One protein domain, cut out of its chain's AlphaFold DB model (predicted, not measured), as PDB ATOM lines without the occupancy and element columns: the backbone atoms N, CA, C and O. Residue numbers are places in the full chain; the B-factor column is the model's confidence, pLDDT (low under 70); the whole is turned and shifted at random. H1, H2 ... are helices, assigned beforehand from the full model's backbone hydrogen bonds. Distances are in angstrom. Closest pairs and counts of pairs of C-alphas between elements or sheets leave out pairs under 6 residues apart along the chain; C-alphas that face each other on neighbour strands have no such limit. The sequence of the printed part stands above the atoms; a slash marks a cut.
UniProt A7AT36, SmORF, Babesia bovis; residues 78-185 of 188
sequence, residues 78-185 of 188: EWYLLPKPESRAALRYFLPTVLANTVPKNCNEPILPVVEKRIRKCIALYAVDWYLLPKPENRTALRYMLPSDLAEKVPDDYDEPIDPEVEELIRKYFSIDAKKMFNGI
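This is residues 78 to 185 of the 188 residues of the protein "SmORF" of Babesia bovis (UniProt A7AT36). What shape do these atoms make? Two small helical lobes sit side by side: H1, H2 and H3 with H4 along one side, then H5, H6 and H7 with H8 along one side. The lobes join where the later part of H4 packs on the later part of H8, the longest helix. What is it built of? The printed part has 108 residues with eight named helices, H1 to H8 in chain order, and no named strand; the class is all helix. The whole is compact, with a radius of gyration of the C-alphas of 14.8 A and spans of 41 by 32 by 22 A.

Where does the first half run? H1 is residues 78 to 81, with C-alpha 78 at (-0.791, 11.106, 42.102), and H2 is residues 85 to 94, 14.2 A long. H3 is residues 97 to 102, and H4 is residues 113 to 126, 19.9 A long. Where does the rest run? H5 is residues 128 to 131, H6 is residues 136 to 145, 14.4 A long, and H7 is residues 148 to 151. H8 is residues 164 to 183, 28.9 A long, with C-alpha 183 at (-20.163, 11.477, 53.960).

What does the first lobe show? H1 and H2 touch, the closest C-alphas being those of Tyr 80 and Ser 87, 4.8 A apart. H2 and H3 touch only at the corner, Arg 92 to Ala 100 at 4.7 A between C-alphas. H3 and H4 form a helical hairpin at a shallow tilt of 27 degrees, closest at the C-alphas of Thr 102 and Val 115, 6.9 A. What joins the lobes? H4, with residues 121 to 125 alone, touches residues 174 to 181 of H8, opposite ways at a shallow tilt of 30 degrees; the closest C-alphas, of Ala 124 and Phe 174, are 5.7 A apart. And the second lobe? H5 touches H6, with the C-alphas of Tyr 131 and Asn 138 4.8 A apart. H6 and H7 only just touch, and only at the corner, with 3 pairs of C-alphas within 8 A, the closest Arg 143 and Ala 151 at 4.7 A; H7 and H8, whose residues 166 to 170 alone take part, only just touch, also with 3 pairs, the closest Leu 150 and Ile 170 at 7.4 A. Do the backbones hold helix spacing? Every O i to N i+4 pair is within hydrogen-bond range in H2, H4, H6 and H8, and 1 of 2 in H3; H1, H5 and H7 are too short for such a pair.

How far does it reach? The two C-alphas farthest apart, of Asn 108 and Glu 165, are 42.8 A apart. Is it continuous? The printed part has no cut, and the link from H7 to H8, residues 152 to 163, is long. Where is confidence low? The pLDDT is under 70 in residues 178 to 185, of which 178 to 183 belong to H8.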
ATOM      1  N   GLU A  78      -1.870  10.128  41.940       94.44
ATOM      2  CA  GLU A  78      -0.791  11.106  42.102       94.44
ATOM      3  C   GLU A  78      -0.174  11.505  40.760       94.44
ATOM      4  O   GLU A  78       0.088  12.685  40.533       94.44
ATOM      5  N   TRP A  79      -0.035  10.563  39.818       95.12
ATOM      6  CA  TRP A  79       0.444  10.882  38.473       95.12
ATOM      7  C   TRP A  79      -0.489  11.840  37.730       95.12
ATOM      8  O   TRP A  79      -0.010  12.758  37.063       95.12
ATOM      9  N   TYR A  80      -1.808  11.678  37.864       94.06
ATOM     10  CA  TYR A  80      -2.782  12.596  37.268       94.06
ATOM     11  C   TYR A  80      -2.705  14.018  37.840       94.06
ATOM     12  O   TYR A  80      -3.004  14.982  37.130       94.06
ATOM     13  N   LEU A  81      -2.324  14.155  39.111       95.00
ATOM     14  CA  LEU A  81      -2.249  15.442  39.804       95.00
ATOM     15  C   LEU A  81      -0.931  16.187  39.562       95.00
ATOM     16  O   LEU A  81      -0.838  17.371  39.891       95.00
ATOM     17  N   LEU A  82       0.053  15.548  38.919       95.31
ATOM     18  CA  LEU A  82       1.293  16.209  38.530       95.31
ATOM     19  C   LEU A  82       1.023  17.419  37.610       95.31
ATOM     20  O   LEU A  82       0.184  17.353  36.702       95.31
ATOM     21  N   PRO A  83       1.779  18.523  37.761       95.12
ATOM     22  CA  PRO A  83       1.713  19.684  36.874       95.12
ATOM     23  C   PRO A  83       2.468  19.426  35.555       95.12
ATOM     24  O   PRO A  83       3.271  20.240  35.107       95.12
ATOM     25  N   LYS A  84       2.225  18.271  34.922       96.06
ATOM     26  CA  LYS A  84       2.814  17.880  33.636       96.06
ATOM     27  C   LYS A  84       1.766  17.953  32.519       96.06
ATOM     28  O   LYS A  84       0.623  17.551  32.751       96.06
ATOM     29  N   PRO A  85       2.136  18.388  31.298       96.62
ATOM     30  CA  PRO A  85       1.206  18.463  30.169       96.62
ATOM     31  C   PRO A  85       0.487  17.145  29.873       96.62
ATOM     32  O   PRO A  85      -0.729  17.139  29.683       96.62
ATOM     33  N   GLU A  86       1.218  16.027  29.892       96.31
ATOM     34  CA  GLU A  86       0.659  14.698  29.632       96.31
ATOM     35  C   GLU A  86      -0.350  14.285  30.713       96.31
ATOM     36  O   GLU A  86      -1.500  13.975  30.394       96.31
ATOM     37  N   SER A  87       0.039  14.376  31.990       95.50
ATOM     38  CA  SER A  87      -0.841  14.118  33.137       95.50
ATOM     39  C   SER A  87      -2.111  14.954  33.077       95.50
ATOM     40  O   SER A  87      -3.215  14.442  33.263       95.50
ATOM     41  N   ARG A  88      -1.974  16.243  32.749       96.81
ATOM     42  CA  ARG A  88      -3.091  17.182  32.699       96.81
ATOM     43  C   ARG A  88      -4.067  16.878  31.569       96.81
ATOM     44  O   ARG A  88      -5.281  16.942  31.779       96.81
ATOM     45  N   ALA A  89      -3.554  16.559  30.383       96.44
ATOM     46  CA  ALA A  89      -4.373  16.178  29.242       96.44
ATOM     47  C   ALA A  89      -5.123  14.868  29.520       96.44
ATOM     48  O   ALA A  89      -6.340  14.812  29.341       96.44
ATOM     49  N   ALA A  90      -4.419  13.857  30.037       94.75
ATOM     50  CA  ALA A  90      -5.002  12.570  30.394       94.75
ATOM     51  C   ALA A  90      -6.075  12.710  31.486       94.75
ATOM     52  O   ALA A  90      -7.162  12.151  31.358       94.75
ATOM     53  N   LEU A  91      -5.812  13.512  32.521       95.31
ATOM     54  CA  LEU A  91      -6.774  13.799  33.584       95.31
ATOM     55  C   LEU A  91      -8.050  14.436  33.024       95.31
ATOM     56  O   LEU A  91      -9.157  13.990  33.310       95.31
ATOM     57  N   ARG A  92      -7.914  15.470  32.188       95.50
ATOM     58  CA  ARG A  92      -9.066  16.147  31.576       95.50
ATOM     59  C   ARG A  92      -9.848  15.251  30.617       95.50
ATOM     60  O   ARG A  92     -11.045  15.468  30.466       95.50
ATOM     61  N   TYR A  93      -9.188  14.294  29.971       93.44
ATOM     62  CA  TYR A  93      -9.836  13.300  29.118       93.44
ATOM     63  C   TYR A  93     -10.628  12.271  29.935       93.44
ATOM     64  O   TYR A  93     -11.741  11.917  29.563       93.44
ATOM     65  N   PHE A  94     -10.068  11.825  31.061       90.38
ATOM     66  CA  PHE A  94     -10.682  10.827  31.934       90.38
ATOM     67  C   PHE A  94     -11.904  11.363  32.701       90.38
ATOM     68  O   PHE A  94     -12.875  10.641  32.920       90.38
ATOM     69  N   LEU A  95     -11.865  12.622  33.145       92.94
ATOM     70  CA  LEU A  95     -12.906  13.182  34.009       92.94
ATOM     71  C   LEU A  95     -14.213  13.484  33.258       92.94
ATOM     72  O   LEU A  95     -14.183  13.942  32.114       92.94
ATOM     73  N   PRO A  96     -15.374  13.387  33.939       92.00
ATOM     74  CA  PRO A  96     -16.630  13.911  33.412       92.00
ATOM     75  C   PRO A  96     -16.501  15.383  33.010       92.00
ATOM     76  O   PRO A  96     -15.873  16.173  33.721       92.00
ATOM     77  N   THR A  97     -17.154  15.778  31.915       92.31
ATOM     78  CA  THR A  97     -16.979  17.087  31.258       92.31
ATOM     79  C   THR A  97     -17.054  18.279  32.217       92.31
ATOM     80  O   THR A  97     -16.225  19.185  32.149       92.31
ATOM     81  N   VAL A  98     -18.014  18.275  33.150       93.19
ATOM     82  CA  VAL A  98     -18.184  19.361  34.131       93.19
ATOM     83  C   VAL A  98     -16.963  19.486  35.042       93.19
ATOM     84  O   VAL A  98     -16.478  20.593  35.263       93.19
ATOM     85  N   LEU A  99     -16.431  18.368  35.542       94.19
ATOM     86  CA  LEU A  99     -15.255  18.365  36.410       94.19
ATOM     87  C   LEU A  99     -13.984  18.674  35.608       94.19
ATOM     88  O   LEU A  99     -13.189  19.505  36.039       94.19
ATOM     89  N   ALA A 100     -13.838  18.108  34.407       96.00
ATOM     90  CA  ALA A 100     -12.725  18.392  33.501       96.00
ATOM     91  C   ALA A 100     -12.590  19.892  33.182       96.00
ATOM     92  O   ALA A 100     -11.480  20.417  33.113       96.00
ATOM     93  N   ASN A 101     -13.709  20.607  33.034       95.62
ATOM     94  CA  ASN A 101     -13.709  22.050  32.782       95.62
ATOM     95  C   ASN A 101     -13.190  22.882  33.961       95.62
ATOM     96  O   ASN A 101     -12.677  23.973  33.732       95.62
ATOM     97  N   THR A 102     -13.262  22.365  35.191       97.00
ATOM     98  CA  THR A 102     -12.715  23.037  36.385       97.00
ATOM     99  C   THR A 102     -11.221  22.803  36.594       97.00
ATOM    100  O   THR A 102     -10.602  23.485  37.407       97.00
ATOM    101  N   VAL A 103     -10.622  21.853  35.871       97.19
ATOM    102  CA  VAL A 103      -9.182  21.586  35.935       97.19
ATOM    103  C   VAL A 103      -8.454  22.568  35.013       97.19
ATOM    104  O   VAL A 103      -8.730  22.553  33.815       97.19
ATOM    105  N   PRO A 104      -7.500  23.388  35.483       97.06
ATOM    106  CA  PRO A 104      -6.775  24.321  34.617       97.06
ATOM    107  C   PRO A 104      -6.095  23.625  33.435       97.06
ATOM    108  O   PRO A 104      -5.517  22.550  33.604       97.06
ATOM    109  N   LYS A 105      -6.157  24.221  32.236       94.88
ATOM    110  CA  LYS A 105      -5.437  23.707  31.050       94.88
ATOM    111  C   LYS A 105      -3.934  23.972  31.148       94.88
ATOM    112  O   LYS A 105      -3.134  23.146  30.725       94.88
ATOM    113  N   ASN A 106      -3.574  25.130  31.690       95.94
ATOM    114  CA  ASN A 106      -2.200  25.521  31.946       95.94
ATOM    115  C   ASN A 106      -1.654  24.715  33.134       95.94
ATOM    116  O   ASN A 106      -2.245  24.722  34.210       95.94
ATOM    117  N   CYS A 107      -0.536  24.016  32.945       95.31
ATOM    118  CA  CYS A 107       0.055  23.179  33.993       95.31
ATOM    119  C   CYS A 107       0.733  23.990  35.105       95.31
ATOM    120  O   CYS A 107       0.909  23.467  36.200       95.31
ATOM    121  N   ASN A 108       1.049  25.264  34.846       95.19
ATOM    122  CA  ASN A 108       1.576  26.185  35.856       95.19
ATOM    123  C   ASN A 108       0.489  26.668  36.832       95.19
ATOM    124  O   ASN A 108       0.804  27.223  37.881       95.19
ATOM    125  N   GLU A 109      -0.789  26.477  36.494       96.00
ATOM    126  CA  GLU A 109      -1.906  26.805  37.376       96.00
ATOM    127  C   GLU A 109      -2.238  25.603  38.280       96.00
ATOM    128  O   GLU A 109      -2.524  24.502  37.780       96.00
ATOM    129  N   PRO A 110      -2.233  25.791  39.613       95.81
ATOM    130  CA  PRO A 110      -2.518  24.709  40.539       95.81
ATOM    131  C   PRO A 110      -3.980  24.268  40.429       95.81
ATOM    132  O   PRO A 110      -4.887  25.067  40.188       95.81
ATOM    133  N   ILE A 111      -4.227  22.978  40.649       97.06
ATOM    134  CA  ILE A 111      -5.591  22.480  40.841       97.06
ATOM    135  C   ILE A 111      -6.046  22.945  42.223       97.06
ATOM    136  O   ILE A 111      -5.375  22.695  43.219       97.06
ATOM    137  N   LEU A 112      -7.190  23.628  42.295       96.75
ATOM    138  CA  LEU A 112      -7.729  24.058  43.582       96.75
ATOM    139  C   LEU A 112      -8.020  22.835  44.474       96.75
ATOM    140  O   LEU A 112      -8.586  21.861  43.970       96.75
ATOM    141  N   PRO A 113      -7.770  22.891  45.797       95.12
ATOM    142  CA  PRO A 113      -7.983  21.747  46.693       95.12
ATOM    143  C   PRO A 113      -9.401  21.161  46.633       95.12
ATOM    144  O   PRO A 113      -9.605  19.948  46.702       95.12
ATOM    145  N   VAL A 114     -10.412  22.016  46.441       94.25
ATOM    146  CA  VAL A 114     -11.809  21.586  46.271       94.25
ATOM    147  C   VAL A 114     -12.023  20.772  44.989       94.25
ATOM    148  O   VAL A 114     -12.815  19.828  44.979       94.25
ATOM    149  N   VAL A 115     -11.314  21.116  43.912       94.88
ATOM    150  CA  VAL A 115     -11.351  20.399  42.632       94.88
ATOM    151  C   VAL A 115     -10.576  19.091  42.761       94.88
ATOM    152  O   VAL A 115     -11.108  18.050  42.389       94.88
ATOM    153  N   GLU A 116      -9.393  19.108  43.376       95.75
ATOM    154  CA  GLU A 116      -8.607  17.900  43.653       95.75
ATOM    155  C   GLU A 116      -9.413  16.867  44.452       95.75
ATOM    156  O   GLU A 116      -9.506  15.705  44.054       95.75
ATOM    157  N   LYS A 117     -10.097  17.289  45.524       92.56
ATOM    158  CA  LYS A 117     -10.969  16.404  46.313       92.56
ATOM    159  C   LYS A 117     -12.048  15.740  45.449       92.56
ATOM    160  O   LYS A 117     -12.347  14.557  45.621       92.56
ATOM    161  N   ARG A 118     -12.639  16.481  44.504       91.88
ATOM    162  CA  ARG A 118     -13.636  15.943  43.562       91.88
ATOM    163  C   ARG A 118     -13.013  14.985  42.547       91.88
ATOM    164  O   ARG A 118     -13.643  13.986  42.217       91.88
ATOM    165  N   ILE A 119     -11.796  15.260  42.089       93.38
ATOM    166  CA  ILE A 119     -11.036  14.396  41.177       93.38
ATOM    167  C   ILE A 119     -10.734  13.056  41.831       93.38
ATOM    168  O   ILE A 119     -11.114  12.029  41.278       93.38
ATOM    169  N   ARG A 120     -10.125  13.063  43.025       91.69
ATOM    170  CA  ARG A 120      -9.788  11.841  43.773       91.69
ATOM    171  C   ARG A 120     -11.018  10.952  43.953       91.69
ATOM    172  O   ARG A 120     -10.975   9.754  43.703       91.69
ATOM    173  N   LYS A 121     -12.151  11.575  44.274       86.31
ATOM    174  CA  LYS A 121     -13.449  10.910  44.385       86.31
ATOM    175  C   LYS A 121     -13.959  10.336  43.060       86.31
ATOM    176  O   LYS A 121     -14.486   9.232  43.047       86.31
ATOM    177  N   CYS A 122     -13.826  11.070  41.956       88.44
ATOM    178  CA  CYS A 122     -14.188  10.572  40.627       88.44
ATOM    179  C   CYS A 122     -13.335   9.362  40.236       88.44
ATOM    180  O   CYS A 122     -13.880   8.353  39.807       88.44
ATOM    181  N   ILE A 123     -12.018   9.434  40.438       86.75
ATOM    182  CA  ILE A 123     -11.110   8.324  40.136       86.75
ATOM    183  C   ILE A 123     -11.472   7.103  40.993       86.75
ATOM    184  O   ILE A 123     -11.657   6.025  40.446       86.75
ATOM    185  N   ALA A 124     -11.705   7.270  42.299       83.31
ATOM    186  CA  ALA A 124     -12.121   6.164  43.167       83.31
ATOM    187  C   ALA A 124     -13.438   5.490  42.727       83.31
ATOM    188  O   ALA A 124     -13.614   4.295  42.936       83.31
ATOM    189  N   LEU A 125     -14.362   6.241  42.117       80.25
ATOM    190  CA  LEU A 125     -15.638   5.710  41.627       80.25
ATOM    191  C   LEU A 125     -15.533   5.025  40.263       80.25
ATOM    192  O   LEU A 125     -16.181   4.007  40.052       80.25
ATOM    193  N   TYR A 126     -14.778   5.610  39.332       77.69
ATOM    194  CA  TYR A 126     -14.830   5.241  37.914       77.69
ATOM    195  C   TYR A 126     -13.578   4.517  37.412       77.69
ATOM    196  O   TYR A 126     -13.619   3.910  36.347       77.69
ATOM    197  N   ALA A 127     -12.464   4.565  38.147       82.31
ATOM    198  CA  ALA A 127     -11.215   3.952  37.703       82.31
ATOM    199  C   ALA A 127     -11.069   2.486  38.115       82.31
ATOM    200  O   ALA A 127     -10.155   1.840  37.625       82.31
ATOM    201  N   VAL A 128     -11.946   1.937  38.966       88.38
ATOM    202  CA  VAL A 128     -11.833   0.535  39.413       88.38
ATOM    203  C   VAL A 128     -11.855  -0.422  38.227       88.38
ATOM    204  O   VAL A 128     -10.963  -1.251  38.096       88.38
ATOM    205  N   ASP A 129     -12.819  -0.260  37.318       88.94
ATOM    206  CA  ASP A 129     -12.908  -1.103  36.121       88.94
ATOM    207  C   ASP A 129     -11.698  -0.923  35.205       88.94
ATOM    208  O   ASP A 129     -11.245  -1.876  34.579       88.94
ATOM    209  N   TRP A 130     -11.139   0.290  35.158       89.00
ATOM    210  CA  TRP A 130      -9.900   0.539  34.437       89.00
ATOM    211  C   TRP A 130      -8.736  -0.209  35.098       89.00
ATOM    212  O   TRP A 130      -8.032  -0.939  34.415       89.00
ATOM    213  N   TYR A 131      -8.553  -0.117  36.416       91.19
ATOM    214  CA  TYR A 131      -7.468  -0.793  37.135       91.19
ATOM    215  C   TYR A 131      -7.482  -2.321  36.998       91.19
ATOM    216  O   TYR A 131      -6.426  -2.943  37.066       91.19
ATOM    217  N   LEU A 132      -8.653  -2.921  36.785       92.88
ATOM    218  CA  LEU A 132      -8.815  -4.371  36.641       92.88
ATOM    219  C   LEU A 132      -8.504  -4.895  35.227       92.88
ATOM    220  O   LEU A 132      -8.526  -6.103  35.008       92.88
ATOM    221  N   LEU A 133      -8.190  -4.021  34.261       91.81
ATOM    222  CA  LEU A 133      -7.769  -4.453  32.927       91.81
ATOM    223  C   LEU A 133      -6.389  -5.149  32.974       91.81
ATOM    224  O   LEU A 133      -5.486  -4.647  33.646       91.81
ATOM    225  N   PRO A 134      -6.179  -6.239  32.207       92.38
ATOM    226  CA  PRO A 134      -4.911  -6.975  32.153       92.38
ATOM    227  C   PRO A 134      -3.897  -6.230  31.276       92.38
ATOM    228  O   PRO A 134      -3.639  -6.578  30.126       92.38
ATOM    229  N   LYS A 135      -3.387  -5.115  31.796       93.75
ATOM    230  CA  LYS A 135      -2.375  -4.273  31.155       93.75
ATOM    231  C   LYS A 135      -1.311  -3.884  32.178       93.75
ATOM    232  O   LYS A 135      -1.656  -3.668  33.344       93.75
ATOM    233  N   PRO A 136      -0.046  -3.731  31.764       93.69
ATOM    234  CA  PRO A 136       1.051  -3.479  32.694       93.69
ATOM    235  C   PRO A 136       0.882  -2.170  33.481       93.69
ATOM    236  O   PRO A 136       1.114  -2.138  34.693       93.69
ATOM    237  N   GLU A 137       0.414  -1.091  32.845       92.69
ATOM    238  CA  GLU A 137       0.182   0.187  33.529       92.69
ATOM    239  C   GLU A 137      -0.955   0.085  34.546       92.69
ATOM    240  O   GLU A 137      -0.850   0.594  35.662       92.69
ATOM    241  N   ASN A 138      -2.033  -0.603  34.172       93.19
ATOM    242  CA  ASN A 138      -3.206  -0.815  35.011       93.19
ATOM    243  C   ASN A 138      -2.834  -1.622  36.254       93.19
ATOM    244  O   ASN A 138      -3.188  -1.232  37.366       93.19
ATOM    245  N   ARG A 139      -2.036  -2.679  36.070       95.06
ATOM    246  CA  ARG A 139      -1.552  -3.536  37.149       95.06
ATOM    247  C   ARG A 139      -0.666  -2.779  38.133       95.06
ATOM    248  O   ARG A 139      -0.897  -2.835  39.340       95.06
ATOM    249  N   THR A 140       0.299  -2.023  37.614       94.56
ATOM    250  CA  THR A 140       1.215  -1.216  38.431       94.56
ATOM    251  C   THR A 140       0.454  -0.152  39.221       94.56
ATOM    252  O   THR A 140       0.649  -0.001  40.427       94.56
ATOM    253  N   ALA A 141      -0.455   0.569  38.558       92.94
ATOM    254  CA  ALA A 141      -1.251   1.602  39.205       92.94
ATOM    255  C   ALA A 141      -2.228   1.016  40.236       92.94
ATOM    256  O   ALA A 141      -2.391   1.597  41.306       92.94
ATOM    257  N   LEU A 142      -2.834  -0.145  39.964       94.19
ATOM    258  CA  LEU A 142      -3.706  -0.836  40.915       94.19
ATOM    259  C   LEU A 142      -2.945  -1.183  42.197       94.19
ATOM    260  O   LEU A 142      -3.375  -0.792  43.277       94.19
ATOM    261  N   ARG A 143      -1.795  -1.859  42.086       95.12
ATOM    262  CA  ARG A 143      -0.986  -2.259  43.252       95.12
ATOM    263  C   ARG A 143      -0.500  -1.062  44.064       95.12
ATOM    264  O   ARG A 143      -0.494  -1.130  45.284       95.12
ATOM    265  N   TYR A 144      -0.169   0.045  43.400       93.38
ATOM    266  CA  TYR A 144       0.207   1.296  44.063       93.38
ATOM    267  C   TYR A 144      -0.940   1.929  44.868       93.38
ATOM    268  O   TYR A 144      -0.707   2.548  45.901       93.38
ATOM    269  N   MET A 145      -2.180   1.800  44.391       90.06
ATOM    270  CA  MET A 145      -3.358   2.423  45.009       90.06
ATOM    271  C   MET A 145      -3.966   1.605  46.157       90.06
ATOM    272  O   MET A 145      -4.768   2.135  46.933       90.06
ATOM    273  N   LEU A 146      -3.645   0.315  46.234       92.56
ATOM    274  CA  LEU A 146      -4.176  -0.604  47.235       92.56
ATOM    275  C   LEU A 146      -3.346  -0.573  48.527       92.56
ATOM    276  O   LEU A 146      -2.146  -0.301  48.487       92.56
ATOM    277  N   PRO A 147      -3.955  -0.888  49.684       93.50
ATOM    278  CA  PRO A 147      -3.191  -1.148  50.895       93.50
ATOM    279  C   PRO A 147      -2.320  -2.395  50.692       93.50
ATOM    280  O   PRO A 147      -2.681  -3.292  49.927       93.50
ATOM    281  N   SER A 148      -1.169  -2.444  51.363       93.75
ATOM    282  CA  SER A 148      -0.124  -3.446  51.108       93.75
ATOM    283  C   SER A 148      -0.630  -4.892  51.173       93.75
ATOM    284  O   SER A 148      -0.314  -5.687  50.297       93.75
ATOM    285  N   ASP A 149      -1.496  -5.209  52.138       95.38
ATOM    286  CA  ASP A 149      -2.084  -6.541  52.336       95.38
ATOM    287  C   ASP A 149      -2.969  -7.008  51.169       95.38
ATOM    288  O   ASP A 149      -3.113  -8.208  50.923       95.38
ATOM    289  N   LEU A 150      -3.584  -6.065  50.455       95.44
ATOM    290  CA  LEU A 150      -4.393  -6.339  49.273       95.44
ATOM    291  C   LEU A 150      -3.551  -6.265  47.993       95.44
ATOM    292  O   LEU A 150      -3.766  -7.064  47.086       95.44
ATOM    293  N   ALA A 151      -2.571  -5.360  47.934       96.50
ATOM    294  CA  ALA A 151      -1.642  -5.217  46.812       96.50
ATOM    295  C   ALA A 151      -0.752  -6.456  46.609       96.50
ATOM    296  O   ALA A 151      -0.449  -6.805  45.469       96.50
ATOM    297  N   GLU A 152      -0.362  -7.133  47.694       97.06
ATOM    298  CA  GLU A 152       0.409  -8.387  47.666       97.06
ATOM    299  C   GLU A 152      -0.368  -9.560  47.055       97.06
ATOM    300  O   GLU A 152       0.235 -10.492  46.533       97.06
ATOM    301  N   LYS A 153      -1.705  -9.516  47.089       97.44
ATOM    302  CA  LYS A 153      -2.571 -10.553  46.502       97.44
ATOM    303  C   LYS A 153      -2.841 -10.339  45.017       97.44
ATOM    304  O   LYS A 153      -3.436 -11.198  44.373       97.44
ATOM    305  N   VAL A 154      -2.474  -9.175  44.489       97.25
ATOM    306  CA  VAL A 154      -2.604  -8.867  43.069       97.25
ATOM    307  C   VAL A 154      -1.316  -9.315  42.376       97.25
ATOM    308  O   VAL A 154      -0.259  -8.790  42.733       97.25
ATOM    309  N   PRO A 155      -1.390 -10.218  41.380       96.25
ATOM    310  CA  PRO A 155      -0.214 -10.694  40.660       96.25
ATOM    311  C   PRO A 155       0.623  -9.561  40.068       96.25
ATOM    312  O   PRO A 155       0.077  -8.593  39.544       96.25
ATOM    313  N   ASP A 156       1.946  -9.675  40.119       92.50
ATOM    314  CA  ASP A 156       2.856  -8.724  39.469       92.50
ATOM    315  C   ASP A 156       2.740  -8.804  37.943       92.50
ATOM    316  O   ASP A 156       2.780  -7.777  37.261       92.50
ATOM    317  N   ASP A 157       2.569 -10.023  37.425       94.81
ATOM    318  CA  ASP A 157       2.352 -10.292  36.012       94.81
ATOM    319  C   ASP A 157       0.939  -9.851  35.595       94.81
ATOM    320  O   ASP A 157      -0.063 -10.150  36.250       94.81
ATOM    321  N   TYR A 158       0.844  -9.089  34.507       92.38
ATOM    322  CA  TYR A 158      -0.442  -8.616  33.994       92.38
ATOM    323  C   TYR A 158      -1.158  -9.679  33.152       92.38
ATOM    324  O   TYR A 158      -2.373  -9.564  32.979       92.38
ATOM    325  N   ASP A 159      -0.430 -10.690  32.662       93.88
ATOM    326  CA  ASP A 159      -0.999 -11.841  31.957       93.88
ATOM    327  C   ASP A 159      -1.658 -12.832  32.934       93.88
ATOM    328  O   ASP A 159      -2.543 -13.602  32.550       93.88
ATOM    329  N   GLU A 160      -1.289 -12.777  34.220       96.00
ATOM    330  CA  GLU A 160      -1.938 -13.551  35.271       96.00
ATOM    331  C   GLU A 160      -3.269 -12.891  35.697       96.00
ATOM    332  O   GLU A 160      -3.315 -11.695  36.039       96.00
ATOM    333  N   PRO A 161      -4.390 -13.640  35.675       95.81
ATOM    334  CA  PRO A 161      -5.676 -13.117  36.108       95.81
ATOM    335  C   PRO A 161      -5.672 -12.836  37.613       95.81
ATOM    336  O   PRO A 161      -5.057 -13.549  38.401       95.81
ATOM    337  N   ILE A 162      -6.415 -11.808  38.027       97.31
ATOM    338  CA  ILE A 162      -6.674 -11.582  39.453       97.31
ATOM    339  C   ILE A 162      -7.646 -12.659  39.925       97.31
ATOM    340  O   ILE A 162      -8.649 -12.918  39.257       97.31
ATOM    341  N   ASP A 163      -7.374 -13.248  41.086       97.69
ATOM    342  CA  ASP A 163      -8.326 -14.142  41.732       97.69
ATOM    343  C   ASP A 163      -9.684 -13.428  41.948       97.69
ATOM    344  O   ASP A 163      -9.703 -12.283  42.419       97.69
ATOM    345  N   PRO A 164     -10.827 -14.060  41.620       97.31
ATOM    346  CA  PRO A 164     -12.138 -13.427  41.750       97.31
ATOM    347  C   PRO A 164     -12.451 -12.912  43.161       97.31
ATOM    348  O   PRO A 164     -13.067 -11.855  43.299       97.31
ATOM    349  N   GLU A 165     -12.006 -13.603  44.215       97.38
ATOM    350  CA  GLU A 165     -12.206 -13.154  45.596       97.38
ATOM    351  C   GLU A 165     -11.380 -11.892  45.882       97.38
ATOM    352  O   GLU A 165     -11.850 -10.952  46.530       97.38
ATOM    353  N   VAL A 166     -10.152 -11.828  45.355       97.06
ATOM    354  CA  VAL A 166      -9.294 -10.637  45.447       97.06
ATOM    355  C   VAL A 166      -9.910  -9.468  44.676       97.06
ATOM    356  O   VAL A 166      -9.934  -8.347  45.191       97.06
ATOM    357  N   GLU A 167     -10.471  -9.704  43.489       96.62
ATOM    358  CA  GLU A 167     -11.193  -8.680  42.727       96.62
ATOM    359  C   GLU A 167     -12.386  -8.115  43.517       96.62
ATOM    360  O   GLU A 167     -12.557  -6.892  43.593       96.62
ATOM    361  N   GLU A 168     -13.192  -8.965  44.158       95.81
ATOM    362  CA  GLU A 168     -14.304  -8.508  44.997       95.81
ATOM    363  C   GLU A 168     -13.826  -7.628  46.161       95.81
ATOM    364  O   GLU A 168     -14.423  -6.579  46.447       95.81
ATOM    365  N   LEU A 169     -12.719  -8.003  46.811       95.25
ATOM    366  CA  LEU A 169     -12.108  -7.207  47.877       95.25
ATOM    367  C   LEU A 169     -11.631  -5.842  47.370       95.25
ATOM    368  O   LEU A 169     -11.885  -4.825  48.023       95.25
ATOM    369  N   ILE A 170     -11.013  -5.797  46.191       94.62
ATOM    370  CA  ILE A 170     -10.583  -4.559  45.531       94.62
ATOM    371  C   ILE A 170     -11.782  -3.652  45.260       94.62
ATOM    372  O   ILE A 170     -11.791  -2.481  45.653       94.62
ATOM    373  N   ARG A 171     -12.843  -4.186  44.648       92.69
ATOM    374  CA  ARG A 171     -14.067  -3.423  44.358       92.69
ATOM    375  C   ARG A 171     -14.709  -2.882  45.633       92.69
ATOM    376  O   ARG A 171     -15.168  -1.732  45.669       92.69
ATOM    377  N   LYS A 172     -14.712  -3.677  46.705       92.06
ATOM    378  CA  LYS A 172     -15.208  -3.265  48.021       92.06
ATOM    379  C   LYS A 172     -14.363  -2.141  48.627       92.06
ATOM    380  O   LYS A 172     -14.948  -1.188  49.142       92.06
ATOM    381  N   TYR A 173     -13.036  -2.225  48.547       90.19
ATOM    382  CA  TYR A 173     -12.114  -1.197  49.041       90.19
ATOM    383  C   TYR A 173     -12.406   0.168  48.404       90.19
ATOM    384  O   TYR A 173     -12.776   1.114  49.107       90.19
ATOM    385  N   PHE A 174     -12.398   0.242  47.072       86.69
ATOM    386  CA  PHE A 174     -12.678   1.489  46.353       86.69
ATOM    387  C   PHE A 174     -14.099   2.023  46.609       86.69
ATOM    388  O   PHE A 174     -14.310   3.233  46.719       86.69
ATOM    389  N   SER A 175     -15.079   1.132  46.798       84.25
ATOM    390  CA  SER A 175     -16.449   1.518  47.161       84.25
ATOM    391  C   SER A 175     -16.546   2.148  48.557       84.25
ATOM    392  O   SER A 175     -17.336   3.074  48.767       84.25
ATOM    393  N   ILE A 176     -15.784   1.647  49.535       79.88
ATOM    394  CA  ILE A 176     -15.748   2.193  50.898       79.88
ATOM    395  C   ILE A 176     -15.095   3.573  50.895       79.88
ATOM    396  O   ILE A 176     -15.636   4.499  51.503       79.88
ATOM    397  N   ASP A 177     -13.977   3.729  50.193       72.19
ATOM    398  CA  ASP A 177     -13.262   5.002  50.138       72.19
ATOM    399  C   ASP A 177     -14.074   6.081  49.432       72.19
ATOM    400  O   ASP A 177     -14.198   7.198  49.947       72.19
ATOM    401  N   ALA A 178     -14.760   5.724  48.344       68.81
ATOM    402  CA  ALA A 178     -15.734   6.608  47.728       68.81
ATOM    403  C   ALA A 178     -16.799   7.061  48.748       68.81
ATOM    404  O   ALA A 178     -17.025   8.263  48.909       68.81
ATOM    405  N   LYS A 179     -17.414   6.129  49.497       69.94
ATOM    406  CA  LYS A 179     -18.453   6.428  50.506       69.94
ATOM    407  C   LYS A 179     -17.951   7.317  51.648       69.94
ATOM    408  O   LYS A 179     -18.625   8.289  51.992       69.94
ATOM    409  N   LYS A 180     -16.771   7.039  52.213       68.88
ATOM    410  CA  LYS A 180     -16.155   7.879  53.261       68.88
ATOM    411  C   LYS A 180     -15.962   9.316  52.767       68.88
ATOM    412  O   LYS A 180     -16.309  10.264  53.473       68.88
ATOM    413  N   MET A 181     -15.502   9.488  51.526       58.75
ATOM    414  CA  MET A 181     -15.339  10.809  50.909       58.75
ATOM    415  C   MET A 181     -16.671  11.517  50.583       58.75
ATOM    416  O   MET A 181     -16.695  12.748  50.509       58.75
ATOM    417  N   PHE A 182     -17.783  10.790  50.393       57.84
ATOM    418  CA  PHE A 182     -19.131  11.374  50.260       57.84
ATOM    419  C   PHE A 182     -19.674  11.901  51.593       57.84
ATOM    420  O   PHE A 182     -20.166  13.027  51.636       57.84
ATOM    421  N   ASN A 183     -19.558  11.124  52.671       59.41
ATOM    422  CA  ASN A 183     -20.163  11.477  53.960       59.41
ATOM    423  C   ASN A 183     -19.479  12.676  54.639       59.41
ATOM    424  O   ASN A 183     -20.138  13.437  55.339       59.41
ATOM    425  N   GLY A 184     -18.194  12.921  54.362       53.66
ATOM    426  CA  GLY A 184     -17.467  14.100  54.852       53.66
ATOM    427  C   GLY A 184     -17.836  15.440  54.188       53.66
ATOM    428  O   GLY A 184     -17.123  16.417  54.392       53.66
ATOM    429  N   ILE A 185     -18.874  15.496  53.342       47.66
ATOM    430  CA  ILE A 185     -19.379  16.733  52.706       47.66
ATOM    431  C   ILE A 185     -20.755  17.136  53.267       47.66
ATOM    432  O   ILE A 185     -21.139  18.287  53.147       47.66
TER     433      ILE A 185